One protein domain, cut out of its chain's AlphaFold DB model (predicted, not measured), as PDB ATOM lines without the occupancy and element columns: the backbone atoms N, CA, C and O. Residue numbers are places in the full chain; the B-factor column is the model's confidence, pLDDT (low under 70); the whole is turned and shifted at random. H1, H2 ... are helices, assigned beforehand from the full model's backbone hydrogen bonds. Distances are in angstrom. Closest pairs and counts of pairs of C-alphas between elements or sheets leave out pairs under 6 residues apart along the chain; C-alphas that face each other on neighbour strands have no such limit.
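AT A GLANCE: This is residues 319 to 426 of the 428 residues of an uncharacterized protein of Lokiarchaeum sp. (strain GC14_75) (UniProt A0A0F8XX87). One long helix, H1, runs through the middle, and H3, H4 and H5 pack round it, H4 nearly alongside and H3 and H5 crossing it. H2 folds back over H3, short H6 packs near the end of H1, and residues 395 to 400 stick out as a loop. The 108 printed residues hold six named helices, H1 to H6 in chain order, and no named strand: all helix. The whole is compact, with a radius of gyration of the C-alphas of 13.6 A and spans of 40 by 32 by 23 A.

HOW THE PARTS SIT: H1, residues 319 to 338, is the hub. H2, residues 343 to 351, is close to H1 but not clearly touching, Ser 336 and Leu 346 having the closest C-alphas at 7.6 A. H3, residues 360 to 370, touches H1 at a steep tilt of 45 degrees, the same way; the closest C-alphas, of Gly 333 and Ile 363, are 4.5 A apart. H2 and H3 form a helical hairpin but only just touch, with 3 pairs of C-alphas within 8 A, the closest Leu 347 and Arg 360 at 7.0 A. H4, residues 376 to 391, touches H1 at a shallow tilt of 28 degrees, opposite ways, closest at the C-alphas of Val 331 and Trp 386, 5.8 A. H5, residues 405 to 414, touches residues 324 to 328 of H1 alone, at a steep tilt of 61 degrees; C-alphas 324 and 408 are closest, 6.1 A. H6, residues 421 to 424, only just touches H1, with 3 pairs within 8 A, the closest C-alphas 335 and 422 at 6.1 A. In H1 to H5 every O i to N i+4 pair is within hydrogen-bond range; H6 is too short for one.

IN THESE COORDINATES: H1 starts at C-alpha 319 (259.515, 314.649, 308.645) and measures 28.4 A, H2 12.2 A, H3 15.5 A, H4 21.8 A, H5 14.1 A and H6 5.2 A, ending at C-alpha 424 (241.776, 327.802, 329.911).

THE WHOLE: The C-alphas farthest apart, of Asp 373 and Pro 397, are 40.5 A apart. The printed part has no cut. The link from H4 to H5, residues 392 to 404, is long, and its pLDDT is under 70.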
ATOM      1  N   GLU A 319     259.245 313.251 308.324       76.75
ATOM      2  CA  GLU A 319     259.515 314.649 308.645       76.75
ATOM      3  C   GLU A 319     258.352 315.289 309.400       76.75
ATOM      4  O   GLU A 319     258.554 316.016 310.364       76.75
ATOM      5  N   ARG A 320     257.125 314.977 308.981       77.44
ATOM      6  CA  ARG A 320     255.906 315.432 309.647       77.44
ATOM      7  C   ARG A 320     255.884 315.013 311.113       77.44
ATOM      8  O   ARG A 320     255.622 315.843 311.975       77.44
ATOM      9  N   LYS A 321     256.216 313.749 311.390       80.25
ATOM     10  CA  LYS A 321     256.340 313.213 312.748       80.25
ATOM     11  C   LYS A 321     257.463 313.907 313.516       80.25
ATOM     12  O   LYS A 321     257.253 314.321 314.649       80.25
ATOM     13  N   ARG A 322     258.639 314.076 312.900       84.06
ATOM     14  CA  ARG A 322     259.780 314.776 313.512       84.06
ATOM     15  C   ARG A 322     259.400 316.200 313.923       84.06
ATOM     16  O   ARG A 322     259.635 316.572 315.064       84.06
ATOM     17  N   LEU A 323     258.796 316.973 313.021       81.94
ATOM     18  CA  LEU A 323     258.371 318.345 313.295       81.94
ATOM     19  C   LEU A 323     257.235 318.405 314.329       81.94
ATOM     20  O   LEU A 323     257.274 319.264 315.202       81.94
ATOM     21  N   GLY A 324     256.277 317.472 314.289       83.44
ATOM     22  CA  GLY A 324     255.230 317.362 315.311       83.44
ATOM     23  C   GLY A 324     255.794 317.106 316.713       83.44
ATOM     24  O   GLY A 324     255.401 317.770 317.667       83.44
ATOM     25  N   ASN A 325     256.784 316.217 316.832       87.38
ATOM     26  CA  ASN A 325     257.478 315.949 318.095       87.38
ATOM     27  C   ASN A 325     258.231 317.181 318.628       87.38
ATOM     28  O   ASN A 325     258.242 317.427 319.832       87.38
ATOM     29  N   LEU A 326     258.856 317.965 317.743       89.25
ATOM     30  CA  LEU A 326     259.532 319.208 318.130       89.25
ATOM     31  C   LEU A 326     258.526 320.254 318.624       89.25
ATOM     32  O   LEU A 326     258.718 320.858 319.676       89.25
ATOM     33  N   LEU A 327     257.427 320.440 317.890       89.12
ATOM     34  CA  LEU A 327     256.379 321.378 318.283       89.12
ATOM     35  C   LEU A 327     255.741 321.022 319.612       89.12
ATOM     36  O   LEU A 327     255.525 321.923 320.417       89.12
ATOM     37  N   PHE A 328     255.528 319.732 319.880       91.44
ATOM     38  CA  PHE A 328     255.073 319.269 321.187       91.44
ATOM     39  C   PHE A 328     255.938 319.847 322.316       91.44
ATOM     40  O   PHE A 328     255.414 320.392 323.285       91.44
ATOM     41  N   GLY A 329     257.266 319.762 322.177       94.19
ATOM     42  CA  GLY A 329     258.204 320.273 323.173       94.19
ATOM     43  C   GLY A 329     258.151 321.793 323.325       94.19
ATOM     44  O   GLY A 329     258.089 322.282 324.452       94.19
ATOM     45  N   TYR A 330     258.102 322.546 322.219       95.38
ATOM     46  CA  TYR A 330     257.973 324.008 322.274       95.38
ATOM     47  C   TYR A 330     256.658 324.442 322.918       95.38
ATOM     48  O   TYR A 330     256.665 325.244 323.845       95.38
ATOM     49  N   VAL A 331     255.534 323.885 322.472       94.50
ATOM     50  CA  VAL A 331     254.204 324.185 323.010       94.50
ATOM     51  C   VAL A 331     254.140 323.886 324.503       94.50
ATOM     52  O   VAL A 331     253.706 324.738 325.280       94.50
ATOM     53  N   LEU A 332     254.567 322.688 324.914       95.50
ATOM     54  CA  LEU A 332     254.544 322.292 326.317       95.50
ATOM     55  C   LEU A 332     255.455 323.193 327.155       95.50
ATOM     56  O   LEU A 332     255.065 323.603 328.249       95.50
ATOM     57  N   GLY A 333     256.638 323.530 326.633       96.94
ATOM     58  CA  GLY A 333     257.560 324.476 327.251       96.94
ATOM     59  C   GLY A 333     256.933 325.857 327.436       96.94
ATOM     60  O   GLY A 333     256.996 326.399 328.534       96.94
ATOM     61  N   LEU A 334     256.275 326.404 326.408       97.75
ATOM     62  CA  LEU A 334     255.623 327.719 326.459       97.75
ATOM     63  C   LEU A 334     254.453 327.734 327.445       97.75
ATOM     64  O   LEU A 334     254.385 328.622 328.291       97.75
ATOM     65  N   ASN A 335     253.569 326.733 327.385       96.31
ATOM     66  CA  ASN A 335     252.440 326.605 328.308       96.31
ATOM     67  C   ASN A 335     252.927 326.472 329.762       96.31
ATOM     68  O   ASN A 335     252.452 327.173 330.654       96.31
ATOM     69  N   SER A 336     253.939 325.634 330.006       96.81
ATOM     70  CA  SER A 336     254.510 325.435 331.345       96.81
ATOM     71  C   SER A 336     255.242 326.672 331.857       96.81
ATOM     72  O   SER A 336     255.099 327.028 333.030       96.81
ATOM     73  N   TRP A 337     255.971 327.366 330.975       97.88
ATOM     74  CA  TRP A 337     256.575 328.647 331.303       97.88
ATOM     75  C   TRP A 337     255.475 329.626 331.692       97.88
ATOM     76  O   TRP A 337     255.521 330.141 332.798       97.88
ATOM     77  N   LEU A 338     254.422 329.821 330.899       96.75
ATOM     78  CA  LEU A 338     253.319 330.727 331.236       96.75
ATOM     79  C   LEU A 338     252.630 330.392 332.576       96.75
ATOM     80  O   LEU A 338     252.289 331.300 333.334       96.75
ATOM     81  N   LEU A 339     252.516 329.107 332.923       95.94
ATOM     82  CA  LEU A 339     251.993 328.620 334.211       95.94
ATOM     83  C   LEU A 339     252.957 328.764 335.395       95.94
ATOM     84  O   LEU A 339     252.600 328.410 336.516       95.94
ATOM     85  N   LYS A 340     254.176 329.266 335.171       95.69
ATOM     86  CA  LYS A 340     255.236 329.382 336.190       95.69
ATOM     87  C   LYS A 340     255.672 328.025 336.756       95.69
ATOM     88  O   LYS A 340     256.162 327.963 337.882       95.69
ATOM     89  N   LYS A 341     255.539 326.939 335.983       95.38
ATOM     90  CA  LYS A 341     256.031 325.615 336.389       95.38
ATOM     91  C   LYS A 341     257.569 325.611 336.380       95.38
ATOM     92  O   LYS A 341     258.155 326.003 335.365       95.38
ATOM     93  N   PRO A 342     258.242 325.186 337.466       95.44
ATOM     94  CA  PRO A 342     259.693 325.021 337.476       95.44
ATOM     95  C   PRO A 342     260.160 323.995 336.437       95.44
ATOM     96  O   PRO A 342     259.517 322.963 336.233       95.44
ATOM     97  N   LEU A 343     261.276 324.290 335.764       96.06
ATOM     98  CA  LEU A 343     261.820 323.459 334.685       96.06
ATOM     99  C   LEU A 343     262.177 322.046 335.162       96.06
ATOM    100  O   LEU A 343     261.900 321.068 334.478       96.06
ATOM    101  N   ASP A 344     262.810 321.945 336.324       95.19
ATOM    102  CA  ASP A 344     263.205 320.688 336.952       95.19
ATOM    103  C   ASP A 344     261.995 319.801 337.262       95.19
ATOM    104  O   ASP A 344     262.034 318.611 336.952       95.19
ATOM    105  N   ILE A 345     260.903 320.384 337.771       94.06
ATOM    106  CA  ILE A 345     259.645 319.666 338.018       94.06
ATOM    107  C   ILE A 345     259.038 319.175 336.700       94.06
ATOM    108  O   ILE A 345     258.729 317.995 336.575       94.06
ATOM    109  N   LEU A 346     258.941 320.041 335.686       94.62
ATOM    110  CA  LEU A 346     258.414 319.656 334.374       94.62
ATOM    111  C   LEU A 346     259.216 318.506 333.745       94.62
ATOM    112  O   LEU A 346     258.640 317.555 333.217       94.62
ATOM    113  N   LEU A 347     260.548 318.579 333.783       95.12
ATOM    114  CA  LEU A 347     261.403 317.526 333.233       95.12
ATOM    115  C   LEU A 347     261.327 316.230 334.048       95.12
ATOM    116  O   LEU A 347     261.435 315.154 333.461       95.12
ATOM    117  N   LEU A 348     261.142 316.324 335.368       93.94
ATOM    118  CA  LEU A 348     260.930 315.169 336.232       93.94
ATOM    119  C   LEU A 348     259.608 314.470 335.890       93.94
ATOM    120  O   LEU A 348     259.618 313.261 335.671       93.94
ATOM    121  N   ASP A 349     258.511 315.222 335.763       90.06
ATOM    122  CA  ASP A 349     257.189 314.696 335.392       90.06
ATOM    123  C   ASP A 349     257.229 313.985 334.032       90.06
ATOM    124  O   ASP A 349     256.705 312.881 333.871       90.06
ATOM    125  N   LEU A 350     257.922 314.581 333.056       91.94
ATOM    126  CA  LEU A 350     258.115 313.986 331.733       91.94
ATOM    127  C   LEU A 350     258.996 312.733 331.754       91.94
ATOM    128  O   LEU A 350     258.819 311.858 330.910       91.94
ATOM    129  N   GLY A 351     259.919 312.619 332.714       88.94
ATOM    130  CA  GLY A 351     260.793 311.455 332.868       88.94
ATOM    131  C   GLY A 351     260.044 310.145 333.139       88.94
ATOM    132  O   GLY A 351     260.593 309.074 332.889       88.94
ATOM    133  N   TYR A 352     258.791 310.221 333.599       88.56
ATOM    134  CA  TYR A 352     257.931 309.062 333.857       88.56
ATOM    135  C   TYR A 352     256.981 308.718 332.699       88.56
ATOM    136  O   TYR A 352     256.215 307.758 332.803       88.56
ATOM    137  N   LEU A 353     257.005 309.478 331.599       91.19
ATOM    138  CA  LEU A 353     256.112 309.285 330.458       91.19
ATOM    139  C   LEU A 353     256.860 308.693 329.261       91.19
ATOM    140  O   LEU A 353     257.834 309.262 328.772       91.19
ATOM    141  N   ASP A 354     256.350 307.586 328.720       90.56
ATOM    142  CA  ASP A 354     256.820 307.059 327.436       90.56
ATOM    143  C   ASP A 354     256.114 307.757 326.266       90.56
ATOM    144  O   ASP A 354     255.071 307.310 325.783       90.56
ATOM    145  N   LEU A 355     256.688 308.873 325.817       88.56
ATOM    146  CA  LEU A 355     256.200 309.626 324.658       88.56
ATOM    147  C   LEU A 355     256.644 309.017 323.313       88.56
ATOM    148  O   LEU A 355     256.203 309.469 322.256       88.56
ATOM    149  N   GLY A 356     257.552 308.031 323.311       90.25
ATOM    150  CA  GLY A 356     258.199 307.528 322.092       90.25
ATOM    151  C   GLY A 356     259.175 308.512 321.419       90.25
ATOM    152  O   GLY A 356     259.661 308.244 320.318       90.25
ATOM    153  N   PHE A 357     259.459 309.654 322.054       91.81
ATOM    154  CA  PHE A 357     260.509 310.623 321.718       91.81
ATOM    155  C   PHE A 357     260.853 311.470 322.952       91.81
ATOM    156  O   PHE A 357     260.190 311.370 323.981       91.81
ATOM    157  N   ASN A 358     261.881 312.317 322.856       92.19
ATOM    158  CA  ASN A 358     262.322 313.168 323.960       92.19
ATOM    159  C   ASN A 358     262.128 314.668 323.633       92.19
ATOM    160  O   ASN A 358     262.912 315.189 322.841       92.19
ATOM    161  N   PRO A 359     261.143 315.368 324.237       94.12
ATOM    162  CA  PRO A 359     260.893 316.803 324.016       94.12
ATOM    163  C   PRO A 359     261.819 317.735 324.817       94.12
ATOM    164  O   PRO A 359     261.648 318.955 324.803       94.12
ATOM    165  N   ARG A 360     262.762 317.182 325.593       95.38
ATOM    166  CA  ARG A 360     263.561 317.932 326.572       95.38
ATOM    167  C   ARG A 360     264.312 319.106 325.958       95.38
ATOM    168  O   ARG A 360     264.392 320.148 326.597       95.38
ATOM    169  N   ASN A 361     264.882 318.950 324.767       95.50
ATOM    170  CA  ASN A 361     265.719 319.994 324.176       95.50
ATOM    171  C   ASN A 361     264.904 321.246 323.850       95.50
ATOM    172  O   ASN A 361     265.334 322.353 324.155       95.50
ATOM    173  N   GLU A 362     263.712 321.075 323.294       96.25
ATOM    174  CA  GLU A 362     262.820 322.173 322.926       96.25
ATOM    175  C   GLU A 362     262.313 322.895 324.180       96.25
ATOM    176  O   GLU A 362     262.335 324.122 324.234       96.25
ATOM    177  N   ILE A 363     261.970 322.147 325.235       97.38
ATOM    178  CA  ILE A 363     261.588 322.712 326.538       97.38
ATOM    179  C   ILE A 363     262.745 323.510 327.150       97.38
ATOM    180  O   ILE A 363     262.552 324.643 327.588       97.38
ATOM    181  N   LEU A 364     263.957 322.943 327.159       97.25
ATOM    182  CA  LEU A 364     265.148 323.625 327.666       97.25
ATOM    183  C   LEU A 364     265.410 324.930 326.911       97.25
ATOM    184  O   LEU A 364     265.703 325.935 327.550       97.25
ATOM    185  N   ARG A 365     265.265 324.934 325.579       97.06
ATOM    186  CA  ARG A 365     265.412 326.147 324.763       97.06
ATOM    187  C   ARG A 365     264.385 327.212 325.138       97.06
ATOM    188  O   ARG A 365     264.779 328.353 325.346       97.06
ATOM    189  N   VAL A 366     263.109 326.849 325.319       98.06
ATOM    190  CA  VAL A 366     262.072 327.801 325.768       98.06
ATOM    191  C   VAL A 366     262.463 328.471 327.086       98.06
ATOM    192  O   VAL A 366     262.468 329.696 327.171       98.06
ATOM    193  N   TYR A 367     262.830 327.690 328.104       97.56
ATOM    194  CA  TYR A 367     263.199 328.247 329.409       97.56
ATOM    195  C   TYR A 367     264.501 329.052 329.360       97.56
ATOM    196  O   TYR A 367     264.612 330.066 330.048       97.56
ATOM    197  N   ALA A 368     265.475 328.620 328.555       96.94
ATOM    198  CA  ALA A 368     266.750 329.312 328.411       96.94
ATOM    199  C   ALA A 368     266.586 330.685 327.748       96.94
ATOM    200  O   ALA A 368     267.113 331.664 328.266       96.94
ATOM    201  N   TYR A 369     265.839 330.764 326.644       97.50
ATOM    202  CA  TYR A 369     265.631 332.024 325.930       97.50
ATOM    203  C   TYR A 369     264.716 332.979 326.690       97.50
ATOM    204  O   TYR A 369     265.011 334.166 326.785       97.50
ATOM    205  N   LEU A 370     263.615 332.483 327.260       96.62
ATOM    206  CA  LEU A 370     262.663 333.354 327.945       96.62
ATOM    207  C   LEU A 370     263.140 333.801 329.327       96.62
ATOM    208  O   LEU A 370     262.635 334.809 329.812       96.62
ATOM    209  N   ALA A 371     264.073 333.079 329.955       91.06
ATOM    210  CA  ALA A 371     264.519 333.322 331.326       91.06
ATOM    211  C   ALA A 371     263.333 333.485 332.316       91.06
ATOM    212  O   ALA A 371     262.211 333.046 332.051       91.06
ATOM    213  N   ASN A 372     263.575 334.031 333.512       83.75
ATOM    214  CA  ASN A 372     262.552 334.183 334.560       83.75
ATOM    215  C   ASN A 372     262.059 335.630 334.745       83.75
ATOM    216  O   ASN A 372     261.193 335.878 335.585       83.75
ATOM    217  N   ASP A 373     262.575 336.580 333.970       87.56
ATOM    218  CA  ASP A 373     262.163 337.982 333.965       87.56
ATOM    219  C   ASP A 373     260.834 338.139 333.210       87.56
ATOM    220  O   ASP A 373     260.760 338.276 331.990       87.56
ATOM    221  N   ARG A 374     259.735 338.060 333.961       92.94
ATOM    222  CA  ARG A 374     258.376 338.112 333.416       92.94
ATOM    223  C   ARG A 374     257.813 339.515 333.490       92.94
ATOM    224  O   ARG A 374     257.898 340.172 334.525       92.94
ATOM    225  N   ASN A 375     257.157 339.924 332.416       95.31
ATOM    226  CA  ASN A 375     256.331 341.118 332.372       95.31
ATOM    227  C   ASN A 375     255.108 340.865 331.465       95.31
ATOM    228  O   ASN A 375     255.136 339.918 330.672       95.31
ATOM    229  N   PRO A 376     254.047 341.686 331.561       97.06
ATOM    230  CA  PRO A 376     252.814 341.471 330.801       97.06
ATOM    231  C   PRO A 376     252.998 341.414 329.275       97.06
ATOM    232  O   PRO A 376     252.364 340.584 328.625       97.06
ATOM    233  N   ILE A 377     253.887 342.236 328.703       97.50
ATOM    234  CA  ILE A 377     254.175 342.240 327.257       97.50
ATOM    235  C   ILE A 377     254.832 340.920 326.847       97.50
ATOM    236  O   ILE A 377     254.406 340.278 325.888       97.50
ATOM    237  N   LYS A 378     255.839 340.475 327.604       97.62
ATOM    238  CA  LYS A 378     256.534 339.208 327.362       97.62
ATOM    239  C   LYS A 378     255.579 338.025 327.481       97.62
ATOM    240  O   LYS A 378     255.565 337.176 326.600       97.62
ATOM    241  N   GLU A 379     254.734 337.986 328.513       97.44
ATOM    242  CA  GLU A 379     253.710 336.941 328.649       97.44
ATOM    243  C   GLU A 379     252.741 336.940 327.456       97.44
ATOM    244  O   GLU A 379     252.440 335.868 326.933       97.44
ATOM    245  N   TRP A 380     252.324 338.114 326.969       97.69
ATOM    246  CA  TRP A 380     251.480 338.249 325.777       97.69
ATOM    247  C   TRP A 380     252.161 337.771 324.482       97.69
ATOM    248  O   TRP A 380     251.538 337.069 323.679       97.69
ATOM    249  N   LEU A 381     253.442 338.092 324.280       98.12
ATOM    250  CA  LEU A 381     254.218 337.596 323.139       98.12
ATOM    251  C   LEU A 381     254.406 336.076 323.211       98.12
ATOM    252  O   LEU A 381     254.235 335.387 322.206       98.12
ATOM    253  N   VAL A 382     254.688 335.535 324.399       97.94
ATOM    254  CA  VAL A 382     254.835 334.091 324.626       97.94
ATOM    255  C   VAL A 382     253.535 333.349 324.332       97.94
ATOM    256  O   VAL A 382     253.572 332.330 323.641       97.94
ATOM    257  N   ILE A 383     252.378 333.841 324.790       96.19
ATOM    258  CA  ILE A 383     251.106 333.185 324.460       96.19
ATOM    259  C   ILE A 383     250.727 333.376 322.984       96.19
ATOM    260  O   ILE A 383     250.165 332.466 322.381       96.19
ATOM    261  N   SER A 384     251.087 334.502 322.361       95.12
ATOM    262  CA  SER A 384     250.920 334.687 320.912       95.12
ATOM    263  C   SER A 384     251.751 333.667 320.125       95.12
ATOM    264  O   SER A 384     251.252 333.079 319.167       95.12
ATOM    265  N   MET A 385     252.986 333.403 320.566       95.31
ATOM    266  CA  MET A 385     253.847 332.360 320.008       95.31
ATOM    267  C   MET A 385     253.248 330.972 320.231       95.31
ATOM    268  O   MET A 385     253.124 330.206 319.283       95.31
ATOM    269  N   TRP A 386     252.803 330.658 321.452       94.06
ATOM    270  CA  TRP A 386     252.108 329.401 321.748       94.06
ATOM    271  C   TRP A 386     250.887 329.210 320.847       94.06
ATOM    272  O   TRP A 386     250.737 328.140 320.271       94.06
ATOM    273  N   HIS A 387     250.061 330.243 320.653       90.00
ATOM    274  CA  HIS A 387     248.883 330.167 319.791       90.00
ATOM    275  C   HIS A 387     249.290 329.866 318.351       90.00
ATOM    276  O   HIS A 387     248.721 328.972 317.727       90.00
ATOM    277  N   GLN A 388     250.308 330.562 317.839       87.50
ATOM    278  CA  GLN A 388     250.821 330.303 316.500       87.50
ATOM    279  C   GLN A 388     251.403 328.890 316.368       87.50
ATOM    280  O   GLN A 388     251.244 328.268 315.326       87.50
ATOM    281  N   LEU A 389     252.036 328.343 317.408       88.19
ATOM    282  CA  LEU A 389     252.540 326.967 317.403       88.19
ATOM    283  C   LEU A 389     251.452 325.910 317.620       88.19
ATOM    284  O   LEU A 389     251.647 324.767 317.226       88.19
ATOM    285  N   MET A 390     250.329 326.266 318.242       83.00
ATOM    286  CA  MET A 390     249.240 325.346 318.577       83.00
ATOM    287  C   MET A 390     248.167 325.257 317.507       83.00
ATOM    288  O   MET A 390     247.728 324.159 317.170       83.00
ATOM    289  N   TYR A 391     247.750 326.407 316.983       73.38
ATOM    290  CA  TYR A 391     246.543 326.552 316.174       73.38
ATOM    291  C   TYR A 391     246.821 326.869 314.706       73.38
ATOM    292  O   TYR A 391     245.883 327.117 313.954       73.38
ATOM    293  N   ASN A 392     248.068 326.753 314.239       63.44
ATOM    294  CA  ASN A 392     248.362 326.765 312.798       63.44
ATOM    295  C   ASN A 392     247.835 325.510 312.059       63.44
ATOM    296  O   ASN A 392     248.265 325.202 310.948       63.44
ATOM    297  N   GLU A 393     246.891 324.776 312.660       50.62
ATOM    298  CA  GLU A 393     246.254 323.594 312.102       50.62
ATOM    299  C   GLU A 393     244.752 323.773 311.816       50.62
ATOM    300  O   GLU A 393     243.939 324.049 312.692       50.62
ATOM    301  N   VAL A 394     244.384 323.494 310.560       42.28
ATOM    302  CA  VAL A 394     243.552 322.315 310.235       42.28
ATOM    303  C   VAL A 394     242.146 322.287 310.856       42.28
ATOM    304  O   VAL A 394     241.703 321.297 311.415       42.28
ATOM    305  N   ASN A 395     241.360 323.335 310.607       34.00
ATOM    306  CA  ASN A 395     239.902 323.182 310.443       34.00
ATOM    307  C   ASN A 395     239.407 323.554 309.041       34.00
ATOM    308  O   ASN A 395     238.217 323.447 308.746       34.00
ATOM    309  N   GLN A 396     240.317 323.916 308.134       40.31
ATOM    310  CA  GLN A 396     240.005 323.986 306.715       40.31
ATOM    311  C   GLN A 396     240.645 322.797 305.986       40.31
ATOM    312  O   GLN A 396     241.846 322.571 306.132       40.31
ATOM    313  N   PRO A 397     239.894 322.042 305.159       36.00
ATOM    314  CA  PRO A 397     240.384 320.878 304.405       36.00
ATOM    315  C   PRO A 397     241.438 321.212 303.324       36.00
ATOM    316  O   PRO A 397     241.624 320.453 302.372       36.00
ATOM    317  N   ARG A 398     242.113 322.362 303.430       39.50
ATOM    318  CA  ARG A 398     243.044 322.912 302.447       39.50
ATOM    319  C   ARG A 398     244.262 323.613 303.050       39.50
ATOM    320  O   ARG A 398     244.876 324.377 302.321       39.50
ATOM    321  N   THR A 399     244.651 323.383 304.306       42.88
ATOM    322  CA  THR A 399     245.925 323.946 304.794       42.88
ATOM    323  C   THR A 399     247.082 322.987 304.471       42.88
ATOM    324  O   THR A 399     247.192 321.934 305.104       42.88
ATOM    325  N   PRO A 400     247.937 323.272 303.466       43.34
ATOM    326  CA  PRO A 400     249.128 322.478 303.188       43.34
ATOM    327  C   PRO A 400     250.194 322.736 304.264       43.34
ATOM    328  O   PRO A 400     251.017 323.634 304.138       43.34
ATOM    329  N   GLY A 401     250.182 321.931 305.326       52.53
ATOM    330  CA  GLY A 401     251.205 321.930 306.373       52.53
ATOM    331  C   GLY A 401     252.150 320.730 306.280       52.53
ATOM    332  O   GLY A 401     251.751 319.621 305.901       52.53
ATOM    333  N   LEU A 402     253.417 320.924 306.657       57.06
ATOM    334  CA  LEU A 402     254.345 319.808 306.873       57.06
ATOM    335  C   LEU A 402     254.031 319.032 308.156       57.06
ATOM    336  O   LEU A 402     254.470 317.892 308.282       57.06
ATOM    337  N   ILE A 403     253.259 319.615 309.068       64.94
ATOM    338  CA  ILE A 403     253.056 319.146 310.439       64.94
ATOM    339  C   ILE A 403     251.640 318.596 310.602       64.94
ATOM    340  O   ILE A 403     250.724 319.047 309.922       64.94
ATOM    341  N   ASN A 404     251.499 317.588 311.466       65.25
ATOM    342  CA  ASN A 404     250.218 317.043 311.907       65.25
ATOM    343  C   ASN A 404     250.045 317.315 313.414       65.25
ATOM    344  O   ASN A 404     250.505 316.523 314.237       65.25
ATOM    345  N   HIS A 405     249.462 318.456 313.783       72.25
ATOM    346  CA  HIS A 405     249.150 318.798 315.174       72.25
ATOM    347  C   HIS A 405     248.100 317.859 315.765       72.25
ATOM    348  O   HIS A 405     248.156 317.615 316.966       72.25
ATOM    349  N   LYS A 406     247.200 317.264 314.974       75.81
ATOM    350  CA  LYS A 406     246.279 316.241 315.487       75.81
ATOM    351  C   LYS A 406     247.024 315.127 316.228       75.81
ATOM    352  O   LYS A 406     246.639 314.790 317.344       75.81
ATOM    353  N   ASP A 407     248.120 314.616 315.663       75.50
ATOM    354  CA  ASP A 407     248.921 313.563 316.309       75.50
ATOM    355  C   ASP A 407     249.541 314.059 317.630       75.50
ATOM    356  O   ASP A 407     249.585 313.327 318.620       75.50
ATOM    357  N   MET A 408     249.991 315.319 317.662       83.25
ATOM    358  CA  MET A 408     250.529 315.968 318.863       83.25
ATOM    359  C   MET A 408     249.464 316.084 319.967       83.25
ATOM    360  O   MET A 408     249.736 315.751 321.122       83.25
ATOM    361  N   LEU A 409     248.255 316.532 319.619       84.00
ATOM    362  CA  LEU A 409     247.135 316.694 320.550       84.00
ATOM    363  C   LEU A 409     246.629 315.344 321.073       84.00
ATOM    364  O   LEU A 409     246.378 315.196 322.269       84.00
ATOM    365  N   GLU A 410     246.513 314.337 320.204       85.00
ATOM    366  CA  GLU A 410     246.154 312.971 320.600       85.00
ATOM    367  C   GLU A 410     247.182 312.379 321.568       85.00
ATOM    368  O   GLU A 410     246.805 311.758 322.568       85.00
ATOM    369  N   LEU A 411     248.475 312.612 321.325       85.12
ATOM    370  CA  LEU A 411     249.530 312.179 322.233       85.12
ATOM    371  C   LEU A 411     249.442 312.885 323.591       85.12
ATOM    372  O   LEU A 411     249.506 312.219 324.625       85.12
ATOM    373  N   ALA A 412     249.255 314.206 323.606       88.12
ATOM    374  CA  ALA A 412     249.082 314.958 324.846       88.12
ATOM    375  C   ALA A 412     247.909 314.408 325.672       88.12
ATOM    376  O   ALA A 412     248.074 314.080 326.848       88.12
ATOM    377  N   ASN A 413     246.764 314.182 325.022       89.12
ATOM    378  CA  ASN A 413     245.576 313.600 325.645       89.12
ATOM    379  C   ASN A 413     245.832 312.191 326.196       89.12
ATOM    380  O   ASN A 413     245.466 311.900 327.336       89.12
ATOM    381  N   LYS A 414     246.506 311.321 325.429       91.44
ATOM    382  CA  LYS A 414     246.869 309.962 325.866       91.44
ATOM    383  C   LYS A 414     247.686 309.976 327.161       91.44
ATOM    384  O   LYS A 414     247.486 309.118 328.019       91.44
ATOM    385  N   HIS A 415     248.579 310.950 327.308       90.12
ATOM    386  CA  HIS A 415     249.435 311.107 328.484       90.12
ATOM    387  C   HIS A 415     248.871 312.074 329.536       90.12
ATOM    388  O   HIS A 415     249.562 312.378 330.504       90.12
ATOM    389  N   LYS A 416     247.610 312.518 329.389       91.31
ATOM    390  CA  LYS A 416     246.931 313.468 330.291       91.31
ATOM    391  C   LYS A 416     247.695 314.786 330.483       91.31
ATOM    392  O   LYS A 416     247.631 315.399 331.546       91.31
ATOM    393  N   LEU A 417     248.415 315.223 329.455       91.31
ATOM    394  CA  LEU A 417     249.106 316.505 329.436       91.31
ATOM    395  C   LEU A 417     248.169 317.563 328.857       91.31
ATOM    396  O   LEU A 417     247.767 317.474 327.698       91.31
ATOM    397  N   ASN A 418     247.828 318.571 329.658       91.06
ATOM    398  CA  ASN A 418     247.000 319.680 329.200       91.06
ATOM    399  C   ASN A 418     247.873 320.773 328.561       91.06
ATOM    400  O   ASN A 418     248.526 321.553 329.254       91.06
ATOM    401  N   LEU A 419     247.874 320.834 327.226       90.81
ATOM    402  CA  LEU A 419     248.609 321.853 326.464       90.81
ATOM    403  C   LEU A 419     247.907 323.221 326.428       90.81
ATOM    404  O   LEU A 419     248.522 324.185 325.976       90.81
ATOM    405  N   PHE A 420     246.658 323.305 326.900       91.56
ATOM    406  CA  PHE A 420     245.802 324.499 326.895       91.56
ATOM    407  C   PHE A 420     245.621 325.124 328.280       91.56
ATOM    408  O   PHE A 420     244.988 326.170 328.392       91.56
ATOM    409  N   GLU A 421     246.187 324.513 329.322       93.88
ATOM    410  CA  GLU A 421     245.944 324.846 330.731       93.88
ATOM    411  C   GLU A 421     246.061 326.352 331.032       93.88
ATOM    412  O   GLU A 421     245.207 326.911 331.722       93.88
ATOM    413  N   TRP A 422     247.058 327.052 330.474       94.56
ATOM    414  CA  TRP A 422     247.145 328.501 330.663       94.56
ATOM    415  C   TRP A 422     246.004 329.258 329.976       94.56
ATOM    416  O   TRP A 422     245.424 330.157 330.584       94.56
ATOM    417  N   MET A 423     245.665 328.917 328.730       92.00
ATOM    418  CA  MET A 423     244.588 329.582 327.987       92.00
ATOM    419  C   MET A 423     243.234 329.360 328.671       92.00
ATOM    420  O   MET A 423     242.470 330.304 328.854       92.00
ATOM    421  N   GLU A 424     242.977 328.141 329.144       91.44
ATOM    422  CA  GLU A 424     241.776 327.802 329.911       91.44
ATOM    423  C   GLU A 424     241.665 328.626 331.201       91.44
ATOM    424  O   GLU A 424     240.572 329.071 331.554       91.44
ATOM    425  N   SER A 425     242.792 328.926 331.858       91.62
ATOM    426  CA  SER A 425     242.822 329.790 333.048       91.62
ATOM    427  C   SER A 425     242.423 331.252 332.784       91.62
ATOM    428  O   SER A 425     242.225 332.004 333.734       91.62
ATOM    429  N   LYS A 426     242.328 331.677 331.514       87.81
ATOM    430  CA  LYS A 426     241.910 333.032 331.102       87.81
ATOM    431  C   LYS A 426     240.471 333.110 330.591       87.81
ATOM    432  O   LYS A 426     239.985 334.213 330.350       87.81
TER     433      LYS A 426